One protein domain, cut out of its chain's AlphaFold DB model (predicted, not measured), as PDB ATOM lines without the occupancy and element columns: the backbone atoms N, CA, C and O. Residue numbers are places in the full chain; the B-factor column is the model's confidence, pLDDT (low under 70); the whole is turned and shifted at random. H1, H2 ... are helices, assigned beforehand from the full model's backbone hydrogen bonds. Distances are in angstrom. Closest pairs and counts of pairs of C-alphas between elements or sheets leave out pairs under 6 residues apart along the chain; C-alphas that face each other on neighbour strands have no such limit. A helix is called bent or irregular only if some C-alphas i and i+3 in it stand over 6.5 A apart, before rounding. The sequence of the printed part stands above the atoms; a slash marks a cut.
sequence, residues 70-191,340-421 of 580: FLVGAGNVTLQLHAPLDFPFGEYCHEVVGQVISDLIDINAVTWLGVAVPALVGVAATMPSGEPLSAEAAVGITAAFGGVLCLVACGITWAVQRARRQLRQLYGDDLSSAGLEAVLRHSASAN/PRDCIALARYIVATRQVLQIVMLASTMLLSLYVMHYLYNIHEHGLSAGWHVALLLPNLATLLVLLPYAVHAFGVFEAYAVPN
ATOM      1  N   PHE A  70      60.915  51.118  21.394       79.62
ATOM      2  CA  PHE A  70      61.553  52.274  22.020       79.62
ATOM      3  C   PHE A  70      62.656  52.856  21.130       79.62
ATOM      4  O   PHE A  70      62.663  54.063  20.902       79.62
ATOM      5  N   LEU A  71      63.536  52.011  20.584       80.06
ATOM      6  CA  LEU A  71      64.626  52.422  19.695       80.06
ATOM      7  C   LEU A  71      64.112  53.022  18.384       80.06
ATOM      8  O   LEU A  71      64.622  54.044  17.934       80.06
ATOM      9  N   VAL A  72      63.078  52.424  17.791       79.88
ATOM     10  CA  VAL A  72      62.432  52.930  16.573       79.88
ATOM     11  C   VAL A  72      61.780  54.283  16.841       79.88
ATOM     12  O   VAL A  72      61.976  55.229  16.080       79.88
ATOM     13  N   GLY A  73      61.052  54.407  17.954       76.88
ATOM     14  CA  GLY A  73      60.475  55.681  18.367       76.88
ATOM     15  C   GLY A  73      61.545  56.748  18.611       76.88
ATOM     16  O   GLY A  73      61.406  57.868  18.128       76.88
ATOM     17  N   ALA A  74      62.625  56.399  19.312       82.50
ATOM     18  CA  ALA A  74      63.746  57.297  19.573       82.50
ATOM     19  C   ALA A  74      64.411  57.762  18.270       82.50
ATOM     20  O   ALA A  74      64.658  58.955  18.098       82.50
ATOM     21  N   GLY A  75      64.647  56.843  17.328       81.44
ATOM     22  CA  GLY A  75      65.210  57.150  16.015       81.44
ATOM     23  C   GLY A  75      64.328  58.109  15.219       81.44
ATOM     24  O   GLY A  75      64.828  59.097  14.686       81.44
ATOM     25  N   ASN A  76      63.012  57.887  15.212       80.44
ATOM     26  CA  ASN A  76      62.068  58.786  14.548       80.44
ATOM     27  C   ASN A  76      62.030  60.172  15.160       80.44
ATOM     28  O   ASN A  76      62.072  61.153  14.426       80.44
ATOM     29  N   VAL A  77      61.960  60.266  16.487       79.56
ATOM     30  CA  VAL A  77      61.959  61.569  17.155       79.56
ATOM     31  C   VAL A  77      63.275  62.296  16.880       79.56
ATOM     32  O   VAL A  77      63.257  63.477  16.546       79.56
ATOM     33  N   THR A  78      64.402  61.584  16.915       83.06
ATOM     34  CA  THR A  78      65.726  62.142  16.602       83.06
ATOM     35  C   THR A  78      65.785  62.667  15.168       83.06
ATOM     36  O   THR A  78      66.211  63.797  14.950       83.06
ATOM     37  N   LEU A  79      65.290  61.896  14.193       83.69
ATOM     38  CA  LEU A  79      65.216  62.318  12.794       83.69
ATOM     39  C   LEU A  79      64.280  63.515  12.593       83.69
ATOM     40  O   LEU A  79      64.656  64.492  11.952       83.69
ATOM     41  N   GLN A  80      63.066  63.458  13.143       84.25
ATOM     42  CA  GLN A  80      62.054  64.501  12.964       84.25
ATOM     43  C   GLN A  80      62.480  65.821  13.611       84.25
ATOM     44  O   GLN A  80      62.326  66.888  13.015       84.25
ATOM     45  N   LEU A  81      63.058  65.753  14.810       84.50
ATOM     46  CA  LEU A  81      63.521  66.924  15.550       84.50
ATOM     47  C   LEU A  81      64.933  67.365  15.155       84.50
ATOM     48  O   LEU A  81      65.400  68.385  15.656       84.50
ATOM     49  N   HIS A  82      65.597  66.642  14.246       86.88
ATOM     50  CA  HIS A  82      67.003  66.858  13.891       86.88
ATOM     51  C   HIS A  82      67.908  66.889  15.135       86.88
ATOM     52  O   HIS A  82      68.833  67.700  15.229       86.88
ATOM     53  N   ALA A  83      67.607  66.039  16.120       86.62
ATOM     54  CA  ALA A  83      68.414  65.930  17.321       86.62
ATOM     55  C   ALA A  83      69.746  65.220  16.997       86.62
ATOM     56  O   ALA A  83      69.819  64.445  16.037       86.62
ATOM     57  N   PRO A  84      70.816  65.468  17.775       86.44
ATOM     58  CA  PRO A  84      72.086  64.766  17.612       86.44
ATOM     59  C   PRO A  84      71.917  63.238  17.652       86.44
ATOM     60  O   PRO A  84      71.059  62.725  18.365       86.44
ATOM     61  N   LEU A  85      72.759  62.484  16.934       80.19
ATOM     62  CA  LEU A  85      72.698  61.009  16.926       80.19
ATOM     63  C   LEU A  85      72.914  60.390  18.319       80.19
ATOM     64  O   LEU A  85      72.459  59.282  18.587       80.19
ATOM     65  N   ASP A  86      73.603  61.104  19.208       80.75
ATOM     66  CA  ASP A  86      73.811  60.742  20.606       80.75
ATOM     67  C   ASP A  86      72.737  61.331  21.537       80.75
ATOM     68  O   ASP A  86      72.939  61.367  22.754       80.75
ATOM     69  N   PHE A  87      71.600  61.801  21.021       85.56
ATOM     70  CA  PHE A  87      70.537  62.363  21.848       85.56
ATOM     71  C   PHE A  87      70.017  61.323  22.860       85.56
ATOM     72  O   PHE A  87      69.619  60.216  22.477       85.56
ATOM     73  N   PRO A  88      70.031  61.629  24.170       84.44
ATOM     74  CA  PRO A  88      69.629  60.682  25.198       84.44
ATOM     75  C   PRO A  88      68.099  60.621  25.328       84.44
ATOM     76  O   PRO A  88      67.503  61.132  26.270       84.44
ATOM     77  N   PHE A  89      67.442  59.952  24.379       87.19
ATOM     78  CA  PHE A  89      65.977  59.896  24.317       87.19
ATOM     79  C   PHE A  89      65.312  59.319  25.586       87.19
ATOM     80  O   PHE A  89      64.195  59.699  25.927       87.19
ATOM     81  N   GLY A  90      65.997  58.426  26.308       86.56
ATOM     82  CA  GLY A  90      65.522  57.922  27.600       86.56
ATOM     83  C   GLY A  90      65.389  59.032  28.645       86.56
ATOM     84  O   GLY A  90      64.311  59.200  29.206       86.56
ATOM     85  N   GLU A  91      66.449  59.822  28.834       88.31
ATOM     86  CA  GLU A  91      66.491  60.966  29.761       88.31
ATOM     87  C   GLU A  91      65.405  61.990  29.392       88.31
ATOM     88  O   GLU A  91      64.639  62.429  30.246       88.31
ATOM     89  N   TYR A  92      65.222  62.249  28.093       92.19
ATOM     90  CA  TYR A  92      64.120  63.070  27.588       92.19
ATOM     91  C   TYR A  92      62.733  62.545  27.994       92.19
ATOM     92  O   TYR A  92      61.910  63.296  28.513       92.19
ATOM     93  N   CYS A  93      62.452  61.254  27.788       91.06
ATOM     94  CA  CYS A  93      61.182  60.664  28.214       91.06
ATOM     95  C   CYS A  93      60.982  60.739  29.730       91.06
ATOM     96  O   CYS A  93      59.860  60.980  30.175       91.06
ATOM     97  N   HIS A  94      62.039  60.515  30.512       91.06
ATOM     98  CA  HIS A  94      61.987  60.614  31.966       91.06
ATOM     99  C   HIS A  94      61.647  62.031  32.422       91.06
ATOM    100  O   HIS A  94      60.747  62.189  33.247       91.06
ATOM    101  N   GLU A  95      62.274  63.042  31.826       93.75
ATOM    102  CA  GLU A  95      62.003  64.444  32.139       93.75
ATOM    103  C   GLU A  95      60.571  64.843  31.749       93.75
ATOM    104  O   GLU A  95      59.854  65.441  32.550       93.75
ATOM    105  N   VAL A  96      60.074  64.409  30.582       94.81
ATOM    106  CA  VAL A  96      58.665  64.625  30.195       94.81
ATOM    107  C   VAL A  96      57.702  63.952  31.181       94.81
ATOM    108  O   VAL A  96      56.699  64.547  31.574       94.81
ATOM    109  N   VAL A  97      57.986  62.723  31.628       95.19
ATOM    110  CA  VAL A  97      57.176  62.057  32.665       95.19
ATOM    111  C   VAL A  97      57.231  62.836  33.984       95.19
ATOM    112  O   VAL A  97      56.197  62.986  34.636       95.19
ATOM    113  N   GLY A  98      58.400  63.359  34.360       95.38
ATOM    114  CA  GLY A  98      58.586  64.229  35.522       95.38
ATOM    115  C   GLY A  98      57.727  65.492  35.447       95.38
ATOM    116  O   GLY A  98      57.002  65.796  36.396       95.38
ATOM    117  N   GLN A  99      57.709  66.163  34.295       95.25
ATOM    118  CA  GLN A  99      56.842  67.314  34.045       95.25
ATOM    119  C   GLN A  99      55.361  66.958  34.129       95.25
ATOM    120  O   GLN A  99      54.607  67.664  34.787       95.25
ATOM    121  N   VAL A 100      54.936  65.831  33.547       94.69
ATOM    122  CA  VAL A 100      53.548  65.365  33.685       94.69
ATOM    123  C   VAL A 100      53.194  65.161  35.155       94.69
ATOM    124  O   VAL A 100      52.113  65.560  35.571       94.69
ATOM    125  N   ILE A 101      54.078  64.569  35.961       95.38
ATOM    126  CA  ILE A 101      53.845  64.406  37.403       95.38
ATOM    127  C   ILE A 101      53.725  65.772  38.091       95.38
ATOM    128  O   ILE A 101      52.796  65.966  38.875       95.38
ATOM    129  N   SER A 102      54.622  66.712  37.786       95.50
ATOM    130  CA  SER A 102      54.580  68.076  38.324       95.50
ATOM    131  C   SER A 102      53.267  68.776  37.976       95.50
ATOM    132  O   SER A 102      52.591  69.306  38.855       95.50
ATOM    133  N   ASP A 103      52.843  68.688  36.718       91.56
ATOM    134  CA  ASP A 103      51.579  69.249  36.262       91.56
ATOM    135  C   ASP A 103      50.395  68.588  36.959       91.56
ATOM    136  O   ASP A 103      49.441  69.265  37.319       91.56
ATOM    137  N   LEU A 104      50.424  67.272  37.188       91.81
ATOM    138  CA  LEU A 104      49.351  66.586  37.909       91.81
ATOM    139  C   LEU A 104      49.209  67.085  39.354       91.81
ATOM    140  O   LEU A 104      48.093  67.108  39.873       91.81
ATOM    141  N   ILE A 105      50.321  67.475  39.983       93.12
ATOM    142  CA  ILE A 105      50.352  68.064  41.327       93.12
ATOM    143  C   ILE A 105      49.825  69.506  41.310       93.12
ATOM    144  O   ILE A 105      49.220  69.933  42.296       93.12
ATOM    145  N   ASP A 106      49.996  70.239  40.210       94.31
ATOM    146  CA  ASP A 106      49.459  71.593  40.050       94.31
ATOM    147  C   ASP A 106      47.944  71.572  39.758       94.31
ATOM    148  O   ASP A 106      47.463  71.557  38.618       94.31
ATOM    149  N   ILE A 107      47.160  71.502  40.837       91.88
ATOM    150  CA  ILE A 107      45.702  71.382  40.779       91.88
ATOM    151  C   ILE A 107      45.086  72.706  40.314       91.88
ATOM    152  O   ILE A 107      44.970  73.674  41.067       91.88
ATOM    153  N   ASN A 108      44.573  72.707  39.086       92.81
ATOM    154  CA  ASN A 108      43.872  73.855  38.526       92.81
ATOM    155  C   ASN A 108      42.383  73.925  38.943       92.81
ATOM    156  O   ASN A 108      41.792  72.984  39.484       92.81
ATOM    157  N   ALA A 109      41.735  75.054  38.639       93.06
ATOM    158  CA  ALA A 109      40.319  75.278  38.943       93.06
ATOM    159  C   ALA A 109      39.370  74.272  38.258       93.06
ATOM    160  O   ALA A 109      38.325  73.941  38.812       93.06
ATOM    161  N   VAL A 110      39.729  73.765  37.072       91.50
ATOM    162  CA  VAL A 110      38.928  72.765  36.343       91.50
ATOM    163  C   VAL A 110      38.896  71.445  37.107       91.50
ATOM    164  O   VAL A 110      37.839  70.833  37.225       91.50
ATOM    165  N   THR A 111      40.025  71.041  37.685       92.12
ATOM    166  CA  THR A 111      40.129  69.843  38.520       92.12
ATOM    167  C   THR A 111      39.282  69.989  39.780       92.12
ATOM    168  O   THR A 111      38.491  69.098  40.092       92.12
ATOM    169  N   TRP A 112      39.369  71.139  40.459       94.06
ATOM    170  CA  TRP A 112      38.502  71.442  41.601       94.06
ATOM    171  C   TRP A 112      37.024  71.379  41.232       94.06
ATOM    172  O   TRP A 112      36.246  70.748  41.943       94.06
ATOM    173  N   LEU A 113      36.636  71.968  40.099       93.75
ATOM    174  CA  LEU A 113      35.260  71.918  39.614       93.75
ATOM    175  C   LEU A 113      34.828  70.480  39.288       93.75
ATOM    176  O   LEU A 113      33.721  70.077  39.637       93.75
ATOM    177  N   GLY A 114      35.715  69.693  38.676       90.81
ATOM    178  CA  GLY A 114      35.483  68.290  38.340       90.81
ATOM    179  C   GLY A 114      35.207  67.407  39.557       90.81
ATOM    180  O   GLY A 114      34.418  66.471  39.456       90.81
ATOM    181  N   VAL A 115      35.795  67.727  40.714       91.81
ATOM    182  CA  VAL A 115      35.526  67.032  41.985       91.81
ATOM    183  C   VAL A 115      34.345  67.654  42.746       91.81
ATOM    184  O   VAL A 115      33.552  66.933  43.354       91.81
ATOM    185  N   ALA A 116      34.176  68.975  42.681       91.69
ATOM    186  CA  ALA A 116      33.106  69.690  43.374       91.69
ATOM    187  C   ALA A 116      31.717  69.390  42.795       91.69
ATOM    188  O   ALA A 116      30.763  69.244  43.555       91.69
ATOM    189  N   VAL A 117      31.579  69.266  41.469       92.56
ATOM    190  CA  VAL A 117      30.278  69.017  40.824       92.56
ATOM    191  C   VAL A 117      29.633  67.707  41.309       92.56
ATOM    192  O   VAL A 117      28.493  67.768  41.769       92.56
ATOM    193  N   PRO A 118      30.314  66.543  41.304       88.25
ATOM    194  CA  PRO A 118      29.766  65.313  41.881       88.25
ATOM    195  C   PRO A 118      29.376  65.453  43.356       88.25
ATOM    196  O   PRO A 118      28.335  64.937  43.762       88.25
ATOM    197  N   ALA A 119      30.169  66.179  44.150       87.88
ATOM    198  CA  ALA A 119      29.866  66.417  45.559       87.88
ATOM    199  C   ALA A 119      28.590  67.258  45.734       87.88
ATOM    200  O   ALA A 119      27.712  66.889  46.512       87.88
ATOM    201  N   LEU A 120      28.442  68.344  44.966       92.12
ATOM    202  CA  LEU A 120      27.244  69.188  44.972       92.12
ATOM    203  C   LEU A 120      26.003  68.427  44.502       92.12
ATOM    204  O   LEU A 120      24.937  68.587  45.090       92.12
ATOM    205  N   VAL A 121      26.137  67.567  43.489       89.69
ATOM    206  CA  VAL A 121      25.056  66.675  43.044       89.69
ATOM    207  C   VAL A 121      24.663  65.708  44.161       89.69
ATOM    208  O   VAL A 121      23.475  65.519  44.404       89.69
ATOM    209  N   GLY A 122      25.636  65.147  44.886       85.81
ATOM    210  CA  GLY A 122      25.380  64.308  46.056       85.81
ATOM    211  C   GLY A 122      24.624  65.050  47.163       85.81
ATOM    212  O   GLY A 122      23.645  64.535  47.698       85.81
ATOM    213  N   VAL A 123      25.009  66.291  47.469       88.12
ATOM    214  CA  VAL A 123      24.287  67.133  48.441       88.12
ATOM    215  C   VAL A 123      22.867  67.432  47.956       88.12
ATOM    216  O   VAL A 123      21.903  67.223  48.686       88.12
ATOM    217  N   ALA A 124      22.705  67.854  46.701       90.75
ATOM    218  CA  ALA A 124      21.398  68.169  46.131       90.75
ATOM    219  C   ALA A 124      20.461  66.951  46.081       90.75
ATOM    220  O   ALA A 124      19.260  67.101  46.284       90.75
ATOM    221  N   ALA A 125      20.995  65.748  45.853       87.00
ATOM    222  CA  ALA A 125      20.221  64.508  45.854       87.00
ATOM    223  C   ALA A 125      19.755  64.083  47.258       87.00
ATOM    224  O   ALA A 125      18.780  63.345  47.376       87.00
ATOM    225  N   THR A 126      20.431  64.545  48.312       86.50
ATOM    226  CA  THR A 126      20.158  64.156  49.707       86.50
ATOM    227  C   THR A 126      19.370  65.206  50.489       86.50
ATOM    228  O   THR A 126      18.770  64.890  51.510       86.50
ATOM    229  N   MET A 127      19.291  66.445  49.994       90.19
ATOM    230  CA  MET A 127      18.470  67.508  50.587       90.19
ATOM    231  C   MET A 127      16.948  67.237  50.638       90.19
ATOM    232  O   MET A 127      16.341  67.575  51.654       90.19
ATOM    233  N   PRO A 128      16.287  66.670  49.607       86.88
ATOM    234  CA  PRO A 128      14.823  66.600  49.561       86.88
ATOM    235  C   PRO A 128      14.215  65.573  50.518       86.88
ATOM    236  O   PRO A 128      13.035  65.672  50.838       86.88
ATOM    237  N   SER A 129      14.987  64.567  50.939       82.44
ATOM    238  CA  SER A 129      14.463  63.462  51.742       82.44
ATOM    239  C   SER A 129      14.185  63.857  53.188       82.44
ATOM    240  O   SER A 129      13.395  63.179  53.834       82.44
ATOM    241  N   GLY A 130      14.818  64.915  53.716       86.44
ATOM    242  CA  GLY A 130      14.700  65.344  55.120       86.44
ATOM    243  C   GLY A 130      15.245  64.339  56.149       86.44
ATOM    244  O   GLY A 130      15.635  64.728  57.246       86.44
ATOM    245  N   GLU A 131      15.324  63.063  55.784       89.44
ATOM    246  CA  GLU A 131      15.924  61.985  56.546       89.44
ATOM    247  C   GLU A 131      17.418  61.859  56.212       89.44
ATOM    248  O   GLU A 131      17.792  61.892  55.029       89.44
ATOM    249  N   PRO A 132      18.288  61.713  57.229       87.62
ATOM    250  CA  PRO A 132      19.701  61.450  57.006       87.62
ATOM    251  C   PRO A 132      19.869  60.115  56.276       87.62
ATOM    252  O   PRO A 132      19.164  59.145  56.559       87.62
ATOM    253  N   LEU A 133      20.831  60.046  55.352       92.00
ATOM    254  CA  LEU A 133      21.159  58.784  54.694       92.00
ATOM    255  C   LEU A 133      21.529  57.725  55.733       92.00
ATOM    256  O   LEU A 133      22.310  57.997  56.649       92.00
ATOM    257  N   SER A 134      21.043  56.497  55.545       94.56
ATOM    258  CA  SER A 134      21.532  55.377  56.342       94.56
ATOM    259  C   SER A 134      23.043  55.219  56.136       94.56
ATOM    260  O   SER A 134      23.564  55.415  55.032       94.56
ATOM    261  N   ALA A 135      23.765  54.859  57.201       93.50
ATOM    262  CA  ALA A 135      25.215  54.675  57.137       93.50
ATOM    263  C   ALA A 135      25.611  53.652  56.059       93.50
ATOM    264  O   ALA A 135      26.575  53.864  55.327       93.50
ATOM    265  N   GLU A 136      24.820  52.586  55.909       95.12
ATOM    266  CA  GLU A 136      25.001  51.580  54.864       95.12
ATOM    267  C   GLU A 136      24.853  52.172  53.456       95.12
ATOM    268  O   GLU A 136      25.707  51.930  52.604       95.12
ATOM    269  N   ALA A 137      23.835  53.006  53.210       93.94
ATOM    270  CA  ALA A 137      23.667  53.672  51.919       93.94
ATOM    271  C   ALA A 137      24.825  54.637  51.624       93.94
ATOM    272  O   ALA A 137      25.338  54.657  50.507       93.94
ATOM    273  N   ALA A 138      25.285  55.397  52.622       93.25
ATOM    274  CA  ALA A 138      26.395  56.332  52.458       93.25
ATOM    275  C   ALA A 138      27.711  55.608  52.127       93.25
ATOM    276  O   ALA A 138      28.429  56.007  51.210       93.25
ATOM    277  N   VAL A 139      28.018  54.522  52.844       94.81
ATOM    278  CA  VAL A 139      29.178  53.659  52.568       94.81
ATOM    279  C   VAL A 139      29.041  53.012  51.184       94.81
ATOM    280  O   VAL A 139      30.002  53.015  50.415       94.81
ATOM    281  N   GLY A 140      27.847  52.529  50.831       95.50
ATOM    282  CA  GLY A 140      27.550  51.931  49.530       95.50
ATOM    283  C   GLY A 140      27.775  52.883  48.354       95.50
ATOM    284  O   GLY A 140      28.454  52.518  47.394       95.50
ATOM    285  N   ILE A 141      27.276  54.119  48.444       93.75
ATOM    286  CA  ILE A 141      27.467  55.157  47.416       93.75
ATOM    287  C   ILE A 141      28.950  55.497  47.260       93.75
ATOM    288  O   ILE A 141      29.456  55.550  46.139       93.75
ATOM    289  N   THR A 142      29.673  55.675  48.366       94.00
ATOM    290  CA  THR A 142      31.106  55.990  48.322       94.00
ATOM    291  C   THR A 142      31.921  54.836  47.739       94.00
ATOM    292  O   THR A 142      32.812  55.068  46.920       94.00
ATOM    293  N   ALA A 143      31.602  53.587  48.093       96.56
ATOM    294  CA  ALA A 143      32.242  52.409  47.506       96.56
ATOM    295  C   ALA A 143      31.970  52.317  45.997       96.56
ATOM    296  O   ALA A 143      32.895  52.075  45.218       96.56
ATOM    297  N   ALA A 144      30.732  52.580  45.567       95.88
ATOM    298  CA  ALA A 144      30.373  52.629  44.153       95.88
ATOM    299  C   ALA A 144      31.143  53.731  43.409       95.88
ATOM    300  O   ALA A 144      31.694  53.472  42.339       95.88
ATOM    301  N   PHE A 145      31.257  54.930  43.987       95.06
ATOM    302  CA  PHE A 145      32.017  56.034  43.397       95.06
ATOM    303  C   PHE A 145      33.514  55.704  43.273       95.06
ATOM    304  O   PHE A 145      34.092  55.889  42.203       95.06
ATOM    305  N   GLY A 146      34.127  55.113  44.306       96.31
ATOM    306  CA  GLY A 146      35.502  54.601  44.229       96.31
ATOM    307  C   GLY A 146      35.676  53.525  43.149       96.31
ATOM    308  O   GLY A 146      36.662  53.531  42.410       96.31
ATOM    309  N   GLY A 147      34.687  52.640  42.990       97.75
ATOM    310  CA  GLY A 147      34.631  51.673  41.893       97.75
ATOM    311  C   GLY A 147      34.597  52.337  40.512       97.75
ATOM    312  O   GLY A 147      35.353  51.939  39.625       97.75
ATOM    313  N   VAL A 148      33.785  53.384  40.332       96.94
ATOM    314  CA  VAL A 148      33.719  54.161  39.082       96.94
ATOM    315  C   VAL A 148      35.059  54.829  38.774       96.94
ATOM    316  O   VAL A 148      35.532  54.716  37.646       96.94
ATOM    317  N   LEU A 149      35.716  55.459  39.754       96.81
ATOM    318  CA  LEU A 149      37.045  56.056  39.554       96.81
ATOM    319  C   LEU A 149      38.085  55.015  39.124       96.81
ATOM    320  O   LEU A 149      38.865  55.266  38.207       96.81
ATOM    321  N   CYS A 150      38.052  53.822  39.723       98.06
ATOM    322  CA  CYS A 150      38.920  52.711  39.340       98.06
ATOM    323  C   CYS A 150      38.665  52.255  37.890       98.06
ATOM    324  O   CYS A 150      39.611  52.044  37.125       98.06
ATOM    325  N   LEU A 151      37.398  52.173  37.466       97.81
ATOM    326  CA  LEU A 151      37.037  51.862  36.078       97.81
ATOM    327  C   LEU A 151      37.484  52.959  35.104       97.81
ATOM    328  O   LEU A 151      37.992  52.643  34.029       97.81
ATOM    329  N   VAL A 152      37.352  54.234  35.481       96.75
ATOM    330  CA  VAL A 152      37.852  55.369  34.691       96.75
ATOM    331  C   VAL A 152      39.374  55.290  34.553       96.75
ATOM    332  O   VAL A 152      39.882  55.380  33.437       96.75
ATOM    333  N   ALA A 153      40.107  55.022  35.636       96.69
ATOM    334  CA  ALA A 153      41.558  54.834  35.604       96.69
ATOM    335  C   ALA A 153      41.976  53.659  34.698       96.69
ATOM    336  O   ALA A 153      42.907  53.786  33.896       96.69
ATOM    337  N   CYS A 154      41.254  52.533  34.759       97.62
ATOM    338  CA  CYS A 154      41.432  51.407  33.836       97.62
ATOM    339  C   CYS A 154      41.178  51.820  32.379       97.62
ATOM    340  O   CYS A 154      41.948  51.455  31.489       97.62
ATOM    341  N   GLY A 155      40.120  52.597  32.134       97.38
ATOM    342  CA  GLY A 155      39.750  53.105  30.816       97.38
ATOM    343  C   GLY A 155      40.815  54.023  30.220       97.38
ATOM    344  O   GLY A 155      41.221  53.813  29.078       97.38
ATOM    345  N   ILE A 156      41.329  54.978  31.001       96.38
ATOM    346  CA  ILE A 156      42.433  55.864  30.595       96.38
ATOM    347  C   ILE A 156      43.674  55.039  30.289       96.38
ATOM    348  O   ILE A 156      44.261  55.178  29.222       96.38
ATOM    349  N   THR A 157      44.036  54.129  31.192       95.00
ATOM    350  CA  THR A 157      45.182  53.238  31.010       95.00
ATOM    351  C   THR A 157      45.076  52.467  29.697       95.00
ATOM    352  O   THR A 157      46.022  52.419  28.910       95.00
ATOM    353  N   TRP A 158      43.912  51.877  29.428       96.44
ATOM    354  CA  TRP A 158      43.661  51.144  28.195       96.44
ATOM    355  C   TRP A 158      43.711  52.053  26.961       96.44
ATOM    356  O   TRP A 158      44.338  51.684  25.965       96.44
ATOM    357  N   ALA A 159      43.105  53.240  27.030       95.25
ATOM    358  CA  ALA A 159      43.083  54.212  25.942       95.25
ATOM    359  C   ALA A 159      44.492  54.712  25.599       95.25
ATOM    360  O   ALA A 159      44.875  54.673  24.433       95.25
ATOM    361  N   VAL A 160      45.297  55.072  26.600       93.44
ATOM    362  CA  VAL A 160      46.693  55.499  26.432       93.44
ATOM    363  C   VAL A 160      47.540  54.366  25.858       93.44
ATOM    364  O   VAL A 160      48.304  54.571  24.918       93.44
ATOM    365  N   GLN A 161      47.373  53.135  26.350       91.69
ATOM    366  CA  GLN A 161      48.076  51.976  25.793       91.69
ATOM    367  C   GLN A 161      47.682  51.709  24.338       91.69
ATOM    368  O   GLN A 161      48.533  51.350  23.523       91.69
ATOM    369  N   ARG A 162      46.405  51.888  23.991       93.75
ATOM    370  CA  ARG A 162      45.923  51.771  22.614       93.75
ATOM    371  C   ARG A 162      46.495  52.879  21.732       93.75
ATOM    372  O   ARG A 162      47.029  52.556  20.676       93.75
ATOM    373  N   ALA A 163      46.443  54.132  22.174       90.56
ATOM    374  CA  ALA A 163      47.001  55.277  21.461       90.56
ATOM    375  C   ALA A 163      48.505  55.090  21.227       90.56
ATOM    376  O   ALA A 163      48.974  55.213  20.104       90.56
ATOM    377  N   ARG A 164      49.246  54.636  22.244       87.50
ATOM    378  CA  ARG A 164      50.670  54.301  22.123       87.50
ATOM    379  C   ARG A 164      50.930  53.164  21.132       87.50
ATOM    380  O   ARG A 164      51.977  53.156  20.498       87.50
ATOM    381  N   ARG A 165      50.034  52.179  20.996       86.69
ATOM    382  CA  ARG A 165      50.161  51.129  19.961       86.69
ATOM    383  C   ARG A 165      49.870  51.666  18.563       86.69
ATOM    384  O   ARG A 165      50.565  51.283  17.638       86.69
ATOM    385  N   GLN A 166      48.875  52.536  18.415       88.69
ATOM    386  CA  GLN A 166      48.554  53.161  17.128       88.69
ATOM    387  C   GLN A 166      49.679  54.082  16.669       88.69
ATOM    388  O   GLN A 166      50.106  53.994  15.528       88.69
ATOM    389  N   LEU A 167      50.214  54.893  17.580       83.44
ATOM    390  CA  LEU A 167      51.378  55.733  17.325       83.44
ATOM    391  C   LEU A 167      52.578  54.881  16.885       83.44
ATOM    392  O   LEU A 167      53.248  55.201  15.915       83.44
ATOM    393  N   ARG A 168      52.793  53.738  17.550       78.31
ATOM    394  CA  ARG A 168      53.817  52.762  17.157       78.31
ATOM    395  C   ARG A 168      53.589  52.164  15.776       78.31
ATOM    396  O   ARG A 168      54.560  51.965  15.067       78.31
ATOM    397  N   GLN A 169      52.349  51.861  15.402       82.19
ATOM    398  CA  GLN A 169      52.033  51.362  14.062       82.19
ATOM    399  C   GLN A 169      52.307  52.430  13.007       82.19
ATOM    400  O   GLN A 169      52.993  52.143  12.041       82.19
ATOM    401  N   LEU A 170      51.890  53.674  13.252       79.75
ATOM    402  CA  LEU A 170      52.178  54.796  12.353       79.75
ATOM    403  C   LEU A 170      53.688  54.989  12.156       79.75
ATOM    404  O   LEU A 170      54.155  55.103  11.034       79.75
ATOM    405  N   TYR A 171      54.465  54.951  13.239       74.06
ATOM    406  CA  TYR A 171      55.919  55.084  13.160       74.06
ATOM    407  C   TYR A 171      56.637  53.844  12.612       74.06
ATOM    408  O   TYR A 171      57.698  53.976  12.008       74.06
ATOM    409  N   GLY A 172      56.109  52.646  12.864       68.62
ATOM    410  CA  GLY A 172      56.726  51.372  12.500       68.62
ATOM    411  C   GLY A 172      56.418  50.919  11.074       68.62
ATOM    412  O   GLY A 172      57.273  50.292  10.457       68.62
ATOM    413  N   ASP A 173      55.240  51.253  10.545       62.09
ATOM    414  CA  ASP A 173      54.869  50.951   9.158       62.09
ATOM    415  C   ASP A 173      55.669  51.836   8.178       62.09
ATOM    416  O   ASP A 173      56.096  51.357   7.125       62.09
ATOM    417  N   ASP A 174      55.975  53.081   8.569       55.84
ATOM    418  CA  ASP A 174      56.811  54.000   7.783       55.84
ATOM    419  C   ASP A 174      58.317  53.672   7.891       55.84
ATOM    420  O   ASP A 174      59.053  53.803   6.910       55.84
ATOM    421  N   LEU A 175      58.779  53.115   9.024       51.81
ATOM    422  CA  LEU A 175      60.076  52.418   9.129       51.81
ATOM    423  C   LEU A 175      60.027  51.007   8.534       51.81
ATOM    424  O   LEU A 175      60.588  50.044   9.071       51.81
ATOM    425  N   SER A 176      59.451  50.893   7.339       55.34
ATOM    426  CA  SER A 176      59.871  49.859   6.400       55.34
ATOM    427  C   SER A 176      61.409  49.775   6.379       55.34
ATOM    428  O   SER A 176      62.105  50.745   6.696       55.34
ATOM    429  N   SER A 177      61.972  48.621   6.018       55.34
ATOM    430  CA  SER A 177      63.429  48.391   5.992       55.34
ATOM    431  C   SER A 177      64.234  49.531   5.348       55.34
ATOM    432  O   SER A 177      65.372  49.756   5.739       55.34
ATOM    433  N   ALA A 178      63.625  50.294   4.433       59.47
ATOM    434  CA  ALA A 178      64.187  51.492   3.824       59.47
ATOM    435  C   ALA A 178      64.468  52.645   4.813       59.47
ATOM    436  O   ALA A 178      65.527  53.261   4.724       59.47
ATOM    437  N   GLY A 179      63.575  52.935   5.766       60.09
ATOM    438  CA  GLY A 179      63.774  53.992   6.767       60.09
ATOM    439  C   GLY A 179      64.871  53.635   7.769       60.09
ATOM    440  O   GLY A 179      65.740  54.454   8.074       60.09
ATOM    441  N   LEU A 180      64.900  52.373   8.212       60.09
ATOM    442  CA  LEU A 180      65.981  51.867   9.061       60.09
ATOM    443  C   LEU A 180      67.320  51.855   8.311       60.09
ATOM    444  O   LEU A 180      68.334  52.273   8.864       60.09
ATOM    445  N   GLU A 181      67.333  51.433   7.042       66.50
ATOM    446  CA  GLU A 181      68.522  51.533   6.191       66.50
ATOM    447  C   GLU A 181      68.969  52.982   5.993       66.50
ATOM    448  O   GLU A 181      70.169  53.235   5.997       66.50
ATOM    449  N   ALA A 182      68.051  53.940   5.851       63.66
ATOM    450  CA  ALA A 182      68.395  55.352   5.739       63.66
ATOM    451  C   ALA A 182      69.053  55.874   7.025       63.66
ATOM    452  O   ALA A 182      70.105  56.501   6.944       63.66
ATOM    453  N   VAL A 183      68.516  55.544   8.206       58.94
ATOM    454  CA  VAL A 183      69.135  55.882   9.505       58.94
ATOM    455  C   VAL A 183      70.516  55.243   9.647       58.94
ATOM    456  O   VAL A 183      71.471  55.904  10.059       58.94
ATOM    457  N   LEU A 184      70.652  53.966   9.283       70.12
ATOM    458  CA  LEU A 184      71.928  53.250   9.336       70.12
ATOM    459  C   LEU A 184      72.947  53.823   8.343       70.12
ATOM    460  O   LEU A 184      74.113  53.984   8.691       70.12
ATOM    461  N   ARG A 185      72.525  54.198   7.131       70.94
ATOM    462  CA  ARG A 185      73.385  54.883   6.155       70.94
ATOM    463  C   ARG A 185      73.794  56.265   6.645       70.94
ATOM    464  O   ARG A 185      74.953  56.626   6.490       70.94
ATOM    465  N   HIS A 186      72.878  57.013   7.254       66.44
ATOM    466  CA  HIS A 186      73.148  58.364   7.739       66.44
ATOM    467  C   HIS A 186      74.067  58.374   8.969       66.44
ATOM    468  O   HIS A 186      74.888  59.274   9.130       66.44
ATOM    469  N   SER A 187      73.962  57.362   9.832       61.50
ATOM    470  CA  SER A 187      74.891  57.165  10.953       61.50
ATOM    471  C   SER A 187      76.253  56.649  10.479       61.50
ATOM    472  O   SER A 187      77.283  57.134  10.945       61.50
ATOM    473  N   ALA A 188      76.285  55.741   9.500       70.25
ATOM    474  CA  ALA A 188      77.529  55.305   8.870       70.25
ATOM    475  C   ALA A 188      78.251  56.457   8.150       70.25
ATOM    476  O   ALA A 188      79.466  56.591   8.288       70.25
ATOM    477  N   SER A 189      77.523  57.321   7.434       69.44
ATOM    478  CA  SER A 189      78.103  58.482   6.751       69.44
ATOM    479  C   SER A 189      78.579  59.551   7.733       69.44
ATOM    480  O   SER A 189      79.675  60.075   7.560       69.44
ATOM    481  N   ALA A 190      77.825  59.828   8.803       60.78
ATOM    482  CA  ALA A 190      78.244  60.766   9.843       60.78
ATOM    483  C   ALA A 190      79.560  60.329  10.514       60.78
ATOM    484  O   ALA A 190      80.458  61.155  10.683       60.78
ATOM    485  N   ASN A 191      79.706  59.032  10.814       57.09
ATOM    486  CA  ASN A 191      80.934  58.457  11.378       57.09
ATOM    487  C   ASN A 191      82.105  58.457  10.372       57.09
ATOM    488  O   ASN A 191      83.262  58.656  10.750       57.09
ATOM    489  N   PRO A 340      47.132  68.771   9.529       83.06
ATOM    490  CA  PRO A 340      47.094  69.717  10.652       83.06
ATOM    491  C   PRO A 340      45.897  69.539  11.605       83.06
ATOM    492  O   PRO A 340      45.973  69.870  12.787       83.06
ATOM    493  N   ARG A 341      44.778  68.999  11.100       86.44
ATOM    494  CA  ARG A 341      43.586  68.679  11.902       86.44
ATOM    495  C   ARG A 341      43.844  67.584  12.939       86.44
ATOM    496  O   ARG A 341      43.321  67.688  14.049       86.44
ATOM    497  N   ASP A 342      44.660  66.595  12.602       87.44
ATOM    498  CA  ASP A 342      44.955  65.457  13.470       87.44
ATOM    499  C   ASP A 342      45.864  65.895  14.627       87.44
ATOM    500  O   ASP A 342      45.621  65.525  15.775       87.44
ATOM    501  N   CYS A 343      46.810  66.807  14.368       85.75
ATOM    502  CA  CYS A 343      47.663  67.403  15.401       85.75
ATOM    503  C   CYS A 343      46.852  68.184  16.453       85.75
ATOM    504  O   CYS A 343      47.098  68.066  17.653       85.75
ATOM    505  N   ILE A 344      45.838  68.952  16.029       89.19
ATOM    506  CA  ILE A 344      44.963  69.696  16.955       89.19
ATOM    507  C   ILE A 344      44.116  68.733  17.797       89.19
ATOM    508  O   ILE A 344      43.916  68.969  18.992       89.19
ATOM    509  N   ALA A 345      43.599  67.659  17.193       90.69
ATOM    510  CA  ALA A 345      42.831  66.648  17.913       90.69
ATOM    511  C   ALA A 345      43.695  65.928  18.963       90.69
ATOM    512  O   ALA A 345      43.254  65.748  20.098       90.69
ATOM    513  N   LEU A 346      44.938  65.598  18.608       90.00
ATOM    514  CA  LEU A 346      45.919  64.976  19.491       90.00
ATOM    515  C   LEU A 346      46.290  65.878  20.677       90.00
ATOM    516  O   LEU A 346      46.231  65.435  21.821       90.00
ATOM    517  N   ALA A 347      46.567  67.162  20.433       90.38
ATOM    518  CA  ALA A 347      46.851  68.123  21.500       90.38
ATOM    519  C   ALA A 347      45.676  68.252  22.487       90.38
ATOM    520  O   ALA A 347      45.862  68.231  23.703       90.38
ATOM    521  N   ARG A 348      44.437  68.314  21.979       93.56
ATOM    522  CA  ARG A 348      43.233  68.332  22.829       93.56
ATOM    523  C   ARG A 348      43.083  67.051  23.641       93.56
ATOM    524  O   ARG A 348      42.691  67.119  24.801       93.56
ATOM    525  N   TYR A 349      43.388  65.902  23.041       94.06
ATOM    526  CA  TYR A 349      43.358  64.615  23.726       94.06
ATOM    527  C   TYR A 349      44.366  64.558  24.883       94.06
ATOM    528  O   TYR A 349      44.007  64.098  25.967       94.06
ATOM    529  N   ILE A 350      45.585  65.069  24.687       93.81
ATOM    530  CA  ILE A 350      46.623  65.143  25.728       93.81
ATOM    531  C   ILE A 350      46.143  66.016  26.892       93.81
ATOM    532  O   ILE A 350      46.085  65.544  28.027       93.81
ATOM    533  N   VAL A 351      45.687  67.241  26.610       94.31
ATOM    534  CA  VAL A 351      45.178  68.156  27.647       94.31
ATOM    535  C   VAL A 351      44.003  67.533  28.406       94.31
ATOM    536  O   VAL A 351      43.994  67.534  29.635       94.31
ATOM    537  N   ALA A 352      43.030  66.954  27.697       94.88
ATOM    538  CA  ALA A 352      41.880  66.308  28.325       94.88
ATOM    539  C   ALA A 352      42.300  65.123  29.207       94.88
ATOM    540  O   ALA A 352      41.837  65.005  30.338       94.88
ATOM    541  N   THR A 353      43.208  64.271  28.725       95.81
ATOM    542  CA  THR A 353      43.690  63.108  29.483       95.81
ATOM    543  C   THR A 353      44.417  63.536  30.756       95.81
ATOM    544  O   THR A 353      44.168  62.951  31.810       95.81
ATOM    545  N   ARG A 354      45.231  64.601  30.696       94.94
ATOM    546  CA  ARG A 354      45.884  65.186  31.875       94.94
ATOM    547  C   ARG A 354      44.858  65.643  32.914       94.94
ATOM    548  O   ARG A 354      44.964  65.257  34.071       94.94
ATOM    549  N   GLN A 355      43.823  66.376  32.498       95.31
ATOM    550  CA  GLN A 355      42.754  66.824  33.403       95.31
ATOM    551  C   GLN A 355      42.004  65.655  34.053       95.31
ATOM    552  O   GLN A 355      41.739  65.669  35.253       95.31
ATOM    553  N   VAL A 356      41.684  64.607  33.289       96.00
ATOM    554  CA  VAL A 356      41.002  63.433  33.854       96.00
ATOM    555  C   VAL A 356      41.912  62.695  34.843       96.00
ATOM    556  O   VAL A 356      41.439  62.291  35.903       96.00
ATOM    557  N   LEU A 357      43.211  62.556  34.552       96.31
ATOM    558  CA  LEU A 357      44.178  61.975  35.492       96.31
ATOM    559  C   LEU A 357      44.270  62.787  36.797       96.31
ATOM    560  O   LEU A 357      44.246  62.183  37.869       96.31
ATOM    561  N   GLN A 358      44.291  64.127  36.721       96.00
ATOM    562  CA  GLN A 358      44.251  65.011  37.897       96.00
ATOM    563  C   GLN A 358      42.988  64.781  38.737       96.00
ATOM    564  O   GLN A 358      43.080  64.574  39.948       96.00
ATOM    565  N   ILE A 359      41.811  64.753  38.101       96.00
ATOM    566  CA  ILE A 359      40.526  64.531  38.782       96.00
ATOM    567  C   ILE A 359      40.502  63.159  39.462       96.00
ATOM    568  O   ILE A 359      40.118  63.062  40.626       96.00
ATOM    569  N   VAL A 360      40.934  62.098  38.773       96.69
ATOM    570  CA  VAL A 360      40.981  60.738  39.334       96.69
ATOM    571  C   VAL A 360      41.930  60.671  40.531       96.69
ATOM    572  O   VAL A 360      41.577  60.070  41.548       96.69
ATOM    573  N   MET A 361      43.103  61.304  40.443       96.62
ATOM    574  CA  MET A 361      44.068  61.373  41.543       96.62
ATOM    575  C   MET A 361      43.484  62.103  42.761       96.62
ATOM    576  O   MET A 361      43.495  61.566  43.872       96.62
ATOM    577  N   LEU A 362      42.938  63.305  42.558       96.38
ATOM    578  CA  LEU A 362      42.385  64.124  43.635       96.38
ATOM    579  C   LEU A 362      41.160  63.459  44.275       96.38
ATOM    580  O   LEU A 362      41.067  63.365  45.496       96.38
ATOM    581  N   ALA A 363      40.245  62.923  43.469       96.19
ATOM    582  CA  ALA A 363      39.059  62.248  43.983       96.19
ATOM    583  C   ALA A 363      39.420  60.977  44.772       96.19
ATOM    584  O   ALA A 363      38.880  60.753  45.853       96.19
ATOM    585  N   SER A 364      40.382  60.177  44.295       97.06
ATOM    586  CA  SER A 364      40.817  58.959  45.001       97.06
ATOM    587  C   SER A 364      41.523  59.275  46.326       97.06
ATOM    588  O   SER A 364      41.319  58.579  47.321       97.06
ATOM    589  N   THR A 365      42.330  60.343  46.376       96.88
ATOM    590  CA  THR A 365      42.970  60.789  47.628       96.88
ATOM    591  C   THR A 365      41.951  61.345  48.624       96.88
ATOM    592  O   THR A 365      42.018  61.013  49.810       96.88
ATOM    593  N   MET A 366      40.952  62.103  48.162       96.00
ATOM    594  CA  MET A 366      39.836  62.549  49.004       96.00
ATOM    595  C   MET A 366      39.011  61.380  49.545       96.00
ATOM    596  O   MET A 366      38.675  61.379  50.727       96.00
ATOM    597  N   LEU A 367      38.721  60.362  48.729       96.00
ATOM    598  CA  LEU A 367      38.014  59.158  49.174       96.00
ATOM    599  C   LEU A 367      38.794  58.382  50.233       96.00
ATOM    600  O   LEU A 367      38.207  57.930  51.217       96.00
ATOM    601  N   LEU A 368      40.112  58.251  50.063       97.56
ATOM    602  CA  LEU A 368      40.965  57.617  51.064       97.56
ATOM    603  C   LEU A 368      40.966  58.412  52.380       97.56
ATOM    604  O   LEU A 368      40.848  57.824  53.453       97.56
ATOM    605  N   SER A 369      41.028  59.744  52.301       97.38
ATOM    606  CA  SER A 369      40.922  60.624  53.471       97.38
ATOM    607  C   SER A 369      39.559  60.496  54.164       97.38
ATOM    608  O   SER A 369      39.488  60.317  55.381       97.38
ATOM    609  N   LEU A 370      38.466  60.486  53.395       95.38
ATOM    610  CA  LEU A 370      37.103  60.306  53.898       95.38
ATOM    611  C   LEU A 370      36.918  58.937  54.570       95.38
ATOM    612  O   LEU A 370      36.267  58.840  55.611       95.38
ATOM    613  N   TYR A 371      37.535  57.887  54.020       97.44
ATOM    614  CA  TYR A 371      37.571  56.570  54.647       97.44
ATOM    615  C   TYR A 371      38.214  56.618  56.036       97.44
ATOM    616  O   TYR A 371      37.601  56.155  56.998       97.44
ATOM    617  N   VAL A 372      39.409  57.209  56.148       97.81
ATOM    618  CA  VAL A 372      40.147  57.283  57.418       97.81
ATOM    619  C   VAL A 372      39.412  58.150  58.441       97.81
ATOM    620  O   VAL A 372      39.309  57.761  59.600       97.81
ATOM    621  N   MET A 373      38.884  59.303  58.023       96.88
ATOM    622  CA  MET A 373      38.270  60.262  58.943       96.88
ATOM    623  C   MET A 373      36.849  59.879  59.380       96.88
ATOM    624  O   MET A 373      36.474  60.192  60.503       96.88
ATOM    625  N   HIS A 374      36.052  59.243  58.512       95.25
ATOM    626  CA  HIS A 374      34.618  59.033  58.764       95.25
ATOM    627  C   HIS A 374      34.228  57.558  58.705       95.25
ATOM    628  O   HIS A 374      33.677  57.019  59.664       95.25
ATOM    629  N   TYR A 375      34.506  56.871  57.592       96.31
ATOM    630  CA  TYR A 375      33.947  55.530  57.396       96.31
ATOM    631  C   TYR A 375      34.565  54.461  58.286       96.31
ATOM    632  O   TYR A 375      33.880  53.495  58.610       96.31
ATOM    633  N   LEU A 376      35.811  54.632  58.725       97.19
ATOM    634  CA  LEU A 376      36.413  53.730  59.701       97.19
ATOM    635  C   LEU A 376      35.605  53.708  61.006       97.19
ATOM    636  O   LEU A 376      35.291  52.629  61.503       97.19
ATOM    637  N   TYR A 377      35.201  54.883  61.502       96.75
ATOM    638  CA  TYR A 377      34.333  55.003  62.673       96.75
ATOM    639  C   TYR A 377      32.910  54.516  62.376       96.75
ATOM    640  O   TYR A 377      32.391  53.678  63.104       96.75
ATOM    641  N   ASN A 378      32.297  54.965  61.274       95.25
ATOM    642  CA  ASN A 378      30.901  54.636  60.966       95.25
ATOM    643  C   ASN A 378      30.671  53.132  60.755       95.25
ATOM    644  O   ASN A 378      29.635  52.610  61.154       95.25
ATOM    645  N   ILE A 379      31.621  52.421  60.137       97.50
ATOM    646  CA  ILE A 379      31.518  50.965  59.960       97.50
ATOM    647  C   ILE A 379      31.534  50.260  61.320       97.50
ATOM    648  O   ILE A 379      30.740  49.346  61.535       97.50
ATOM    649  N   HIS A 380      32.394  50.713  62.236       97.38
ATOM    650  CA  HIS A 380      32.484  50.164  63.585       97.38
ATOM    651  C   HIS A 380      31.230  50.475  64.415       97.38
ATOM    652  O   HIS A 380      30.617  49.562  64.961       97.38
ATOM    653  N   GLU A 381      30.823  51.745  64.473       97.62
ATOM    654  CA  GLU A 381      29.711  52.215  65.308       97.62
ATOM    655  C   GLU A 381      28.362  51.619  64.887       97.62
ATOM    656  O   GLU A 381      27.550  51.241  65.728       97.62
ATOM    657  N   HIS A 382      28.124  51.467  63.582       97.25
ATOM    658  CA  HIS A 382      26.880  50.893  63.066       97.25
ATOM    659  C   HIS A 382      26.914  49.361  62.924       97.25
ATOM    660  O   HIS A 382      25.977  48.786  62.369       97.25
ATOM    661  N   GLY A 383      27.972  48.686  63.396       97.44
ATOM    662  CA  GLY A 383      28.089  47.225  63.330       97.44
ATOM    663  C   GLY A 383      28.065  46.667  61.903       97.44
ATOM    664  O   GLY A 383      27.592  45.551  61.675       97.44
ATOM    665  N   LEU A 384      28.536  47.446  60.925       97.81
ATOM    666  CA  LEU A 384      28.570  47.030  59.527       97.81
ATOM    667  C   LEU A 384      29.643  45.952  59.316       97.81
ATOM    668  O   LEU A 384      30.670  45.909  59.994       97.81
ATOM    669  N   SER A 385      29.425  45.065  58.341       97.88
ATOM    670  CA  SER A 385      30.378  43.984  58.068       97.88
ATOM    671  C   SER A 385      31.758  44.517  57.649       97.88
ATOM    672  O   SER A 385      31.866  45.499  56.909       97.88
ATOM    673  N   ALA A 386      32.825  43.804  58.025       97.25
ATOM    674  CA  ALA A 386      34.198  44.153  57.643       97.25
ATOM    675  C   ALA A 386      34.427  44.188  56.115       97.25
ATOM    676  O   ALA A 386      35.382  44.810  55.644       97.25
ATOM    677  N   GLY A 387      33.537  43.567  55.325       97.94
ATOM    678  CA  GLY A 387      33.560  43.625  53.862       97.94
ATOM    679  C   GLY A 387      33.495  45.053  53.313       97.94
ATOM    680  O   GLY A 387      34.097  45.332  52.276       97.94
ATOM    681  N   TRP A 388      32.870  45.987  54.038       98.00
ATOM    682  CA  TRP A 388      32.811  47.396  53.645       98.00
ATOM    683  C   TRP A 388      34.168  48.099  53.686       98.00
ATOM    684  O   TRP A 388      34.431  48.957  52.843       98.00
ATOM    685  N   HIS A 389      35.077  47.697  54.583       97.88
ATOM    686  CA  HIS A 389      36.448  48.208  54.550       97.88
ATOM    687  C   HIS A 389      37.154  47.791  53.260       97.88
ATOM    688  O   HIS A 389      37.810  48.616  52.631       97.88
ATOM    689  N   VAL A 390      36.984  46.535  52.835       98.12
ATOM    690  CA  VAL A 390      37.578  46.025  51.591       98.12
ATOM    691  C   VAL A 390      36.963  46.715  50.374       98.12
ATOM    692  O   VAL A 390      37.700  47.143  49.491       98.12
ATOM    693  N   ALA A 391      35.636  46.878  50.346       97.69
ATOM    694  CA  ALA A 391      34.928  47.538  49.250       97.69
ATOM    695  C   ALA A 391      35.340  49.011  49.072       97.69
ATOM    696  O   ALA A 391      35.446  49.475  47.939       97.69
ATOM    697  N   LEU A 392      35.618  49.732  50.165       96.88
ATOM    698  CA  LEU A 392      36.112  51.112  50.115       96.88
ATOM    699  C   LEU A 392      37.613  51.183  49.799       96.88
ATOM    700  O   LEU A 392      38.027  51.995  48.974       96.88
ATOM    701  N   LEU A 393      38.445  50.351  50.429       97.75
ATOM    702  CA  LEU A 393      39.902  50.446  50.295       97.75
ATOM    703  C   LEU A 393      40.425  49.883  48.979       97.75
ATOM    704  O   LEU A 393      41.263  50.518  48.345       97.75
ATOM    705  N   LEU A 394      39.966  48.702  48.560       97.75
ATOM    706  CA  LEU A 394      40.541  47.994  47.418       97.75
ATOM    707  C   LEU A 394      40.542  48.822  46.117       97.75
ATOM    708  O   LEU A 394      41.614  48.934  45.521       97.75
ATOM    709  N   PRO A 395      39.427  49.435  45.665       97.75
ATOM    710  CA  PRO A 395      39.443  50.230  44.437       97.75
ATOM    711  C   PRO A 395      40.303  51.493  44.567       97.75
ATOM    712  O   PRO A 395      41.005  51.843  43.619       97.75
ATOM    713  N   ASN A 396      40.310  52.146  45.733       96.94
ATOM    714  CA  ASN A 396      41.110  53.352  45.961       96.94
ATOM    715  C   ASN A 396      42.613  53.040  45.990       96.94
ATOM    716  O   ASN A 396      43.394  53.717  45.325       96.94
ATOM    717  N   LEU A 397      43.025  51.975  46.683       97.75
ATOM    718  CA  LEU A 397      44.419  51.529  46.713       97.75
ATOM    719  C   LEU A 397      44.879  51.010  45.348       97.75
ATOM    720  O   LEU A 397      45.981  51.340  44.918       97.75
ATOM    721  N   ALA A 398      44.044  50.249  44.634       97.69
ATOM    722  CA  ALA A 398      44.356  49.819  43.270       97.69
ATOM    723  C   ALA A 398      44.528  51.023  42.330       97.69
ATOM    724  O   ALA A 398      45.455  51.044  41.520       97.69
ATOM    725  N   THR A 399      43.681  52.045  42.475       97.69
ATOM    726  CA  THR A 399      43.781  53.276  41.686       97.69
ATOM    727  C   THR A 399      45.063  54.038  42.014       97.69
ATOM    728  O   THR A 399      45.847  54.298  41.110       97.69
ATOM    729  N   LEU A 400      45.327  54.334  43.289       96.75
ATOM    730  CA  LEU A 400      46.458  55.167  43.710       96.75
ATOM    731  C   LEU A 400      47.823  54.483  43.563       96.75
ATOM    732  O   LEU A 400      48.791  55.139  43.197       96.75
ATOM    733  N   LEU A 401      47.917  53.183  43.857       97.50
ATOM    734  CA  LEU A 401      49.207  52.484  43.936       97.50
ATOM    735  C   LEU A 401      49.578  51.732  42.658       97.50
ATOM    736  O   LEU A 401      50.752  51.439  42.450       97.50
ATOM    737  N   VAL A 402      48.599  51.381  41.817       96.75
ATOM    738  CA  VAL A 402      48.839  50.539  40.634       96.75
ATOM    739  C   VAL A 402      48.435  51.255  39.354       96.75
ATOM    740  O   VAL A 402      49.272  51.449  38.475       96.75
ATOM    741  N   LEU A 403      47.166  51.649  39.233       96.50
ATOM    742  CA  LEU A 403      46.639  52.171  37.972       96.50
ATOM    743  C   LEU A 403      47.168  53.567  37.662       96.50
ATOM    744  O   LEU A 403      47.597  53.800  36.539       96.50
ATOM    745  N   LEU A 404      47.169  54.478  38.636       96.00
ATOM    746  CA  LEU A 404      47.579  55.859  38.419       96.00
ATOM    747  C   LEU A 404      49.078  55.966  38.084       96.00
ATOM    748  O   LEU A 404      49.369  56.527  37.031       96.00
ATOM    749  N   PRO A 405      50.031  55.370  38.836       96.81
ATOM    750  CA  PRO A 405      51.448  55.428  38.464       96.81
ATOM    751  C   PRO A 405      51.707  54.840  37.073       96.81
ATOM    752  O   PRO A 405      52.462  55.400  36.278       96.81
ATOM    753  N   TYR A 406      51.024  53.739  36.739       96.06
ATOM    754  CA  TYR A 406      51.131  53.125  35.420       96.06
ATOM    755  C   TYR A 406      50.539  54.004  34.310       96.06
ATOM    756  O   TYR A 406      51.146  54.131  33.245       96.06
ATOM    757  N   ALA A 407      49.375  54.614  34.541       95.56
ATOM    758  CA  ALA A 407      48.719  55.504  33.592       95.56
ATOM    759  C   ALA A 407      49.554  56.762  33.339       95.56
ATOM    760  O   ALA A 407      49.744  57.122  32.184       95.56
ATOM    761  N   VAL A 408      50.099  57.376  34.395       96.25
ATOM    762  CA  VAL A 408      50.958  58.565  34.314       96.25
ATOM    763  C   VAL A 408      52.233  58.265  33.542       96.25
ATOM    764  O   VAL A 408      52.540  58.971  32.588       96.25
ATOM    765  N   HIS A 409      52.925  57.170  33.865       95.25
ATOM    766  CA  HIS A 409      54.113  56.763  33.118       95.25
ATOM    767  C   HIS A 409      53.787  56.466  31.644       95.25
ATOM    768  O   HIS A 409      54.466  56.937  30.733       95.25
ATOM    769  N   ALA A 410      52.729  55.692  31.376       92.81
ATOM    770  CA  ALA A 410      52.328  55.374  30.008       92.81
ATOM    771  C   ALA A 410      51.929  56.625  29.210       92.81
ATOM    772  O   ALA A 410      52.217  56.690  28.014       92.81
ATOM    773  N   PHE A 411      51.274  57.584  29.867       95.94
ATOM    774  CA  PHE A 411      50.833  58.839  29.276       95.94
ATOM    775  C   PHE A 411      52.001  59.791  29.027       95.94
ATOM    776  O   PHE A 411      52.093  60.302  27.923       95.94
ATOM    777  N   GLY A 412      52.931  59.955  29.972       95.00
ATOM    778  CA  GLY A 412      54.114  60.799  29.779       95.00
ATOM    779  C   GLY A 412      55.025  60.282  28.666       95.00
ATOM    780  O   GLY A 412      55.445  61.049  27.809       95.00
ATOM    781  N   VAL A 413      55.223  58.960  28.574       91.50
ATOM    782  CA  VAL A 413      55.926  58.364  27.423       91.50
ATOM    783  C   VAL A 413      55.160  58.610  26.121       91.50
ATOM    784  O   VAL A 413      55.764  58.921  25.103       91.50
ATOM    785  N   PHE A 414      53.832  58.460  26.124       93.19
ATOM    786  CA  PHE A 414      53.016  58.757  24.944       93.19
ATOM    787  C   PHE A 414      53.133  60.226  24.523       93.19
ATOM    788  O   PHE A 414      53.312  60.491  23.338       93.19
ATOM    789  N   GLU A 415      53.070  61.158  25.472       94.25
ATOM    790  CA  GLU A 415      53.214  62.592  25.242       94.25
ATOM    791  C   GLU A 415      54.591  62.932  24.664       94.25
ATOM    792  O   GLU A 415      54.649  63.624  23.653       94.25
ATOM    793  N   ALA A 416      55.667  62.345  25.202       92.25
ATOM    794  CA  ALA A 416      57.029  62.528  24.699       92.25
ATOM    795  C   ALA A 416      57.176  62.163  23.208       92.25
ATOM    796  O   ALA A 416      57.945  62.798  22.490       92.25
ATOM    797  N   TYR A 417      56.431  61.163  22.723       89.56
ATOM    798  CA  TYR A 417      56.403  60.824  21.296       89.56
ATOM    799  C   TYR A 417      55.426  61.685  20.489       89.56
ATOM    800  O   TYR A 417      55.692  62.012  19.338       89.56
ATOM    801  N   ALA A 418      54.260  61.984  21.057       90.69
ATOM    802  CA  ALA A 418      53.145  62.594  20.346       90.69
ATOM    803  C   ALA A 418      53.312  64.108  20.154       90.69
ATOM    804  O   ALA A 418      52.946  64.641  19.107       90.69
ATOM    805  N   VAL A 419      53.809  64.800  21.180       90.75
ATOM    806  CA  VAL A 419      53.993  66.254  21.206       90.75
ATOM    807  C   VAL A 419      55.294  66.544  21.950       90.75
ATOM    808  O   VAL A 419      55.273  66.743  23.165       90.75
ATOM    809  N   PRO A 420      56.437  66.553  21.243       89.56
ATOM    810  CA  PRO A 420      57.713  66.810  21.881       89.56
ATOM    811  C   PRO A 420      57.729  68.194  22.538       89.56
ATOM    812  O   PRO A 420      57.516  69.207  21.868       89.56
ATOM    813  N   ASN A 421      57.982  68.247  23.847       91.88
ATOM    814  CA  ASN A 421      58.193  69.508  24.547       91.88
ATOM    815  C   ASN A 421      59.556  70.095  24.141       91.88
ATOM    816  O   ASN A 421      60.592  69.491  24.423       91.88
TER     817      ASN A 421
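Overview. This is residues 70 to 191 and 340 to 421 of the 580 residues of the protein "Hypothetical protein" of Phaeocystis antarctica (UniProt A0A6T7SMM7). Two long helices, H4 and H6, run opposite ways side by side at a shallow tilt, and the bent H7 folds back from H6 along both of them as arms H7a and H7b, making a long, slim bundle. H2 crosses H7b on the flank of this bundle, H3 packs on H6 with its residues 110 to 115 alone, H1 and H5 sit near the far end of H4, and residues 123 to 133 stick out at the opposite end. The printed part has 204 residues with seven named helices, H1 to H7 in order, and no named strand; the class is all helix. It is loose, a rod with a radius of gyration of the C-alphas of 22.6 A and spans of 79 by 33 by 26 A.

Along the chain. Find C-alpha 70 at (61.553, 52.274, 22.020), where H1 begins and runs to residue 81. Next look for H2, residues 89 to 105, and H3, residues 109 to 126, with a kink of 29 degrees near residue 116. H4, residues 135 to 174, begins at C-alpha (25.215, 54.675, 57.137) and covers 58.6 A; H5 is residues 177 to 191. After the cut, H6, residues 340 to 381, covers 60.0 A with a kink of 42 degrees near residue 371; it is only just irregular, C-alphas 373 and 376 being 6.8 A apart. H7, residues 387 to 418, was assigned as one helix by its hydrogen bonds but is bent, C-alphas 401 and 404 being 6.7 A apart: H7a is residues 387 to 401, itself irregular with C-alphas 392 and 395 at 6.6 A, and H7b is residues 404 to 418, with C-alpha 418 at (53.145, 62.594, 20.346).

Arrangement. Start at the hub, H6, in the bundle of H4, H6, H7a and H7b, helices side by side at shallow tilts. H6 touches H4 at 27 degrees, opposite ways; their closest C-alphas, Leu 149 and Val 360, are 6.1 A apart. H6 and H7a form a hairpin, closest at Ser 364 and Asn 396, C-alphas 5.7 A apart. H4 touches H7b, closest at the C-alphas of Thr 157 and Ala 407, 4.9 A. H2 touches H7b at a steep tilt of 55 degrees, the C-alphas of Val 97 and Gly 412 being closest at 4.4 A. H3 touches H6 with residues 110 to 115 alone, closest at the C-alphas of Thr 111 and Ile 359, 5.3 A. H1 touches H4 with residues 72 to 76 alone, closest at the C-alphas of Gly 73 and Tyr 171, 6.9 A. H4 and H5 meet only through their link. Each O i to N i+4 pair is within hydrogen-bond range in H1, H2, H5 and H7b; H3 has 12 of 14, H4 35 of 36, H6 35 of 38 and H7a 9 of 11.

Size, cuts and confidence. The C-alphas of Gly 130 and Ser 189, the two farthest apart, are 80.0 A from each other. Residues 192 to 339 are not printed, and C-alphas 191 and 340 stand 35.7 A apart across this cut. Of the links that are printed whole, none is long. Look for pLDDT under 70 in residues 172 to 183, 186 to 187 and 189 to 191; the mean of the printed part is 89.3.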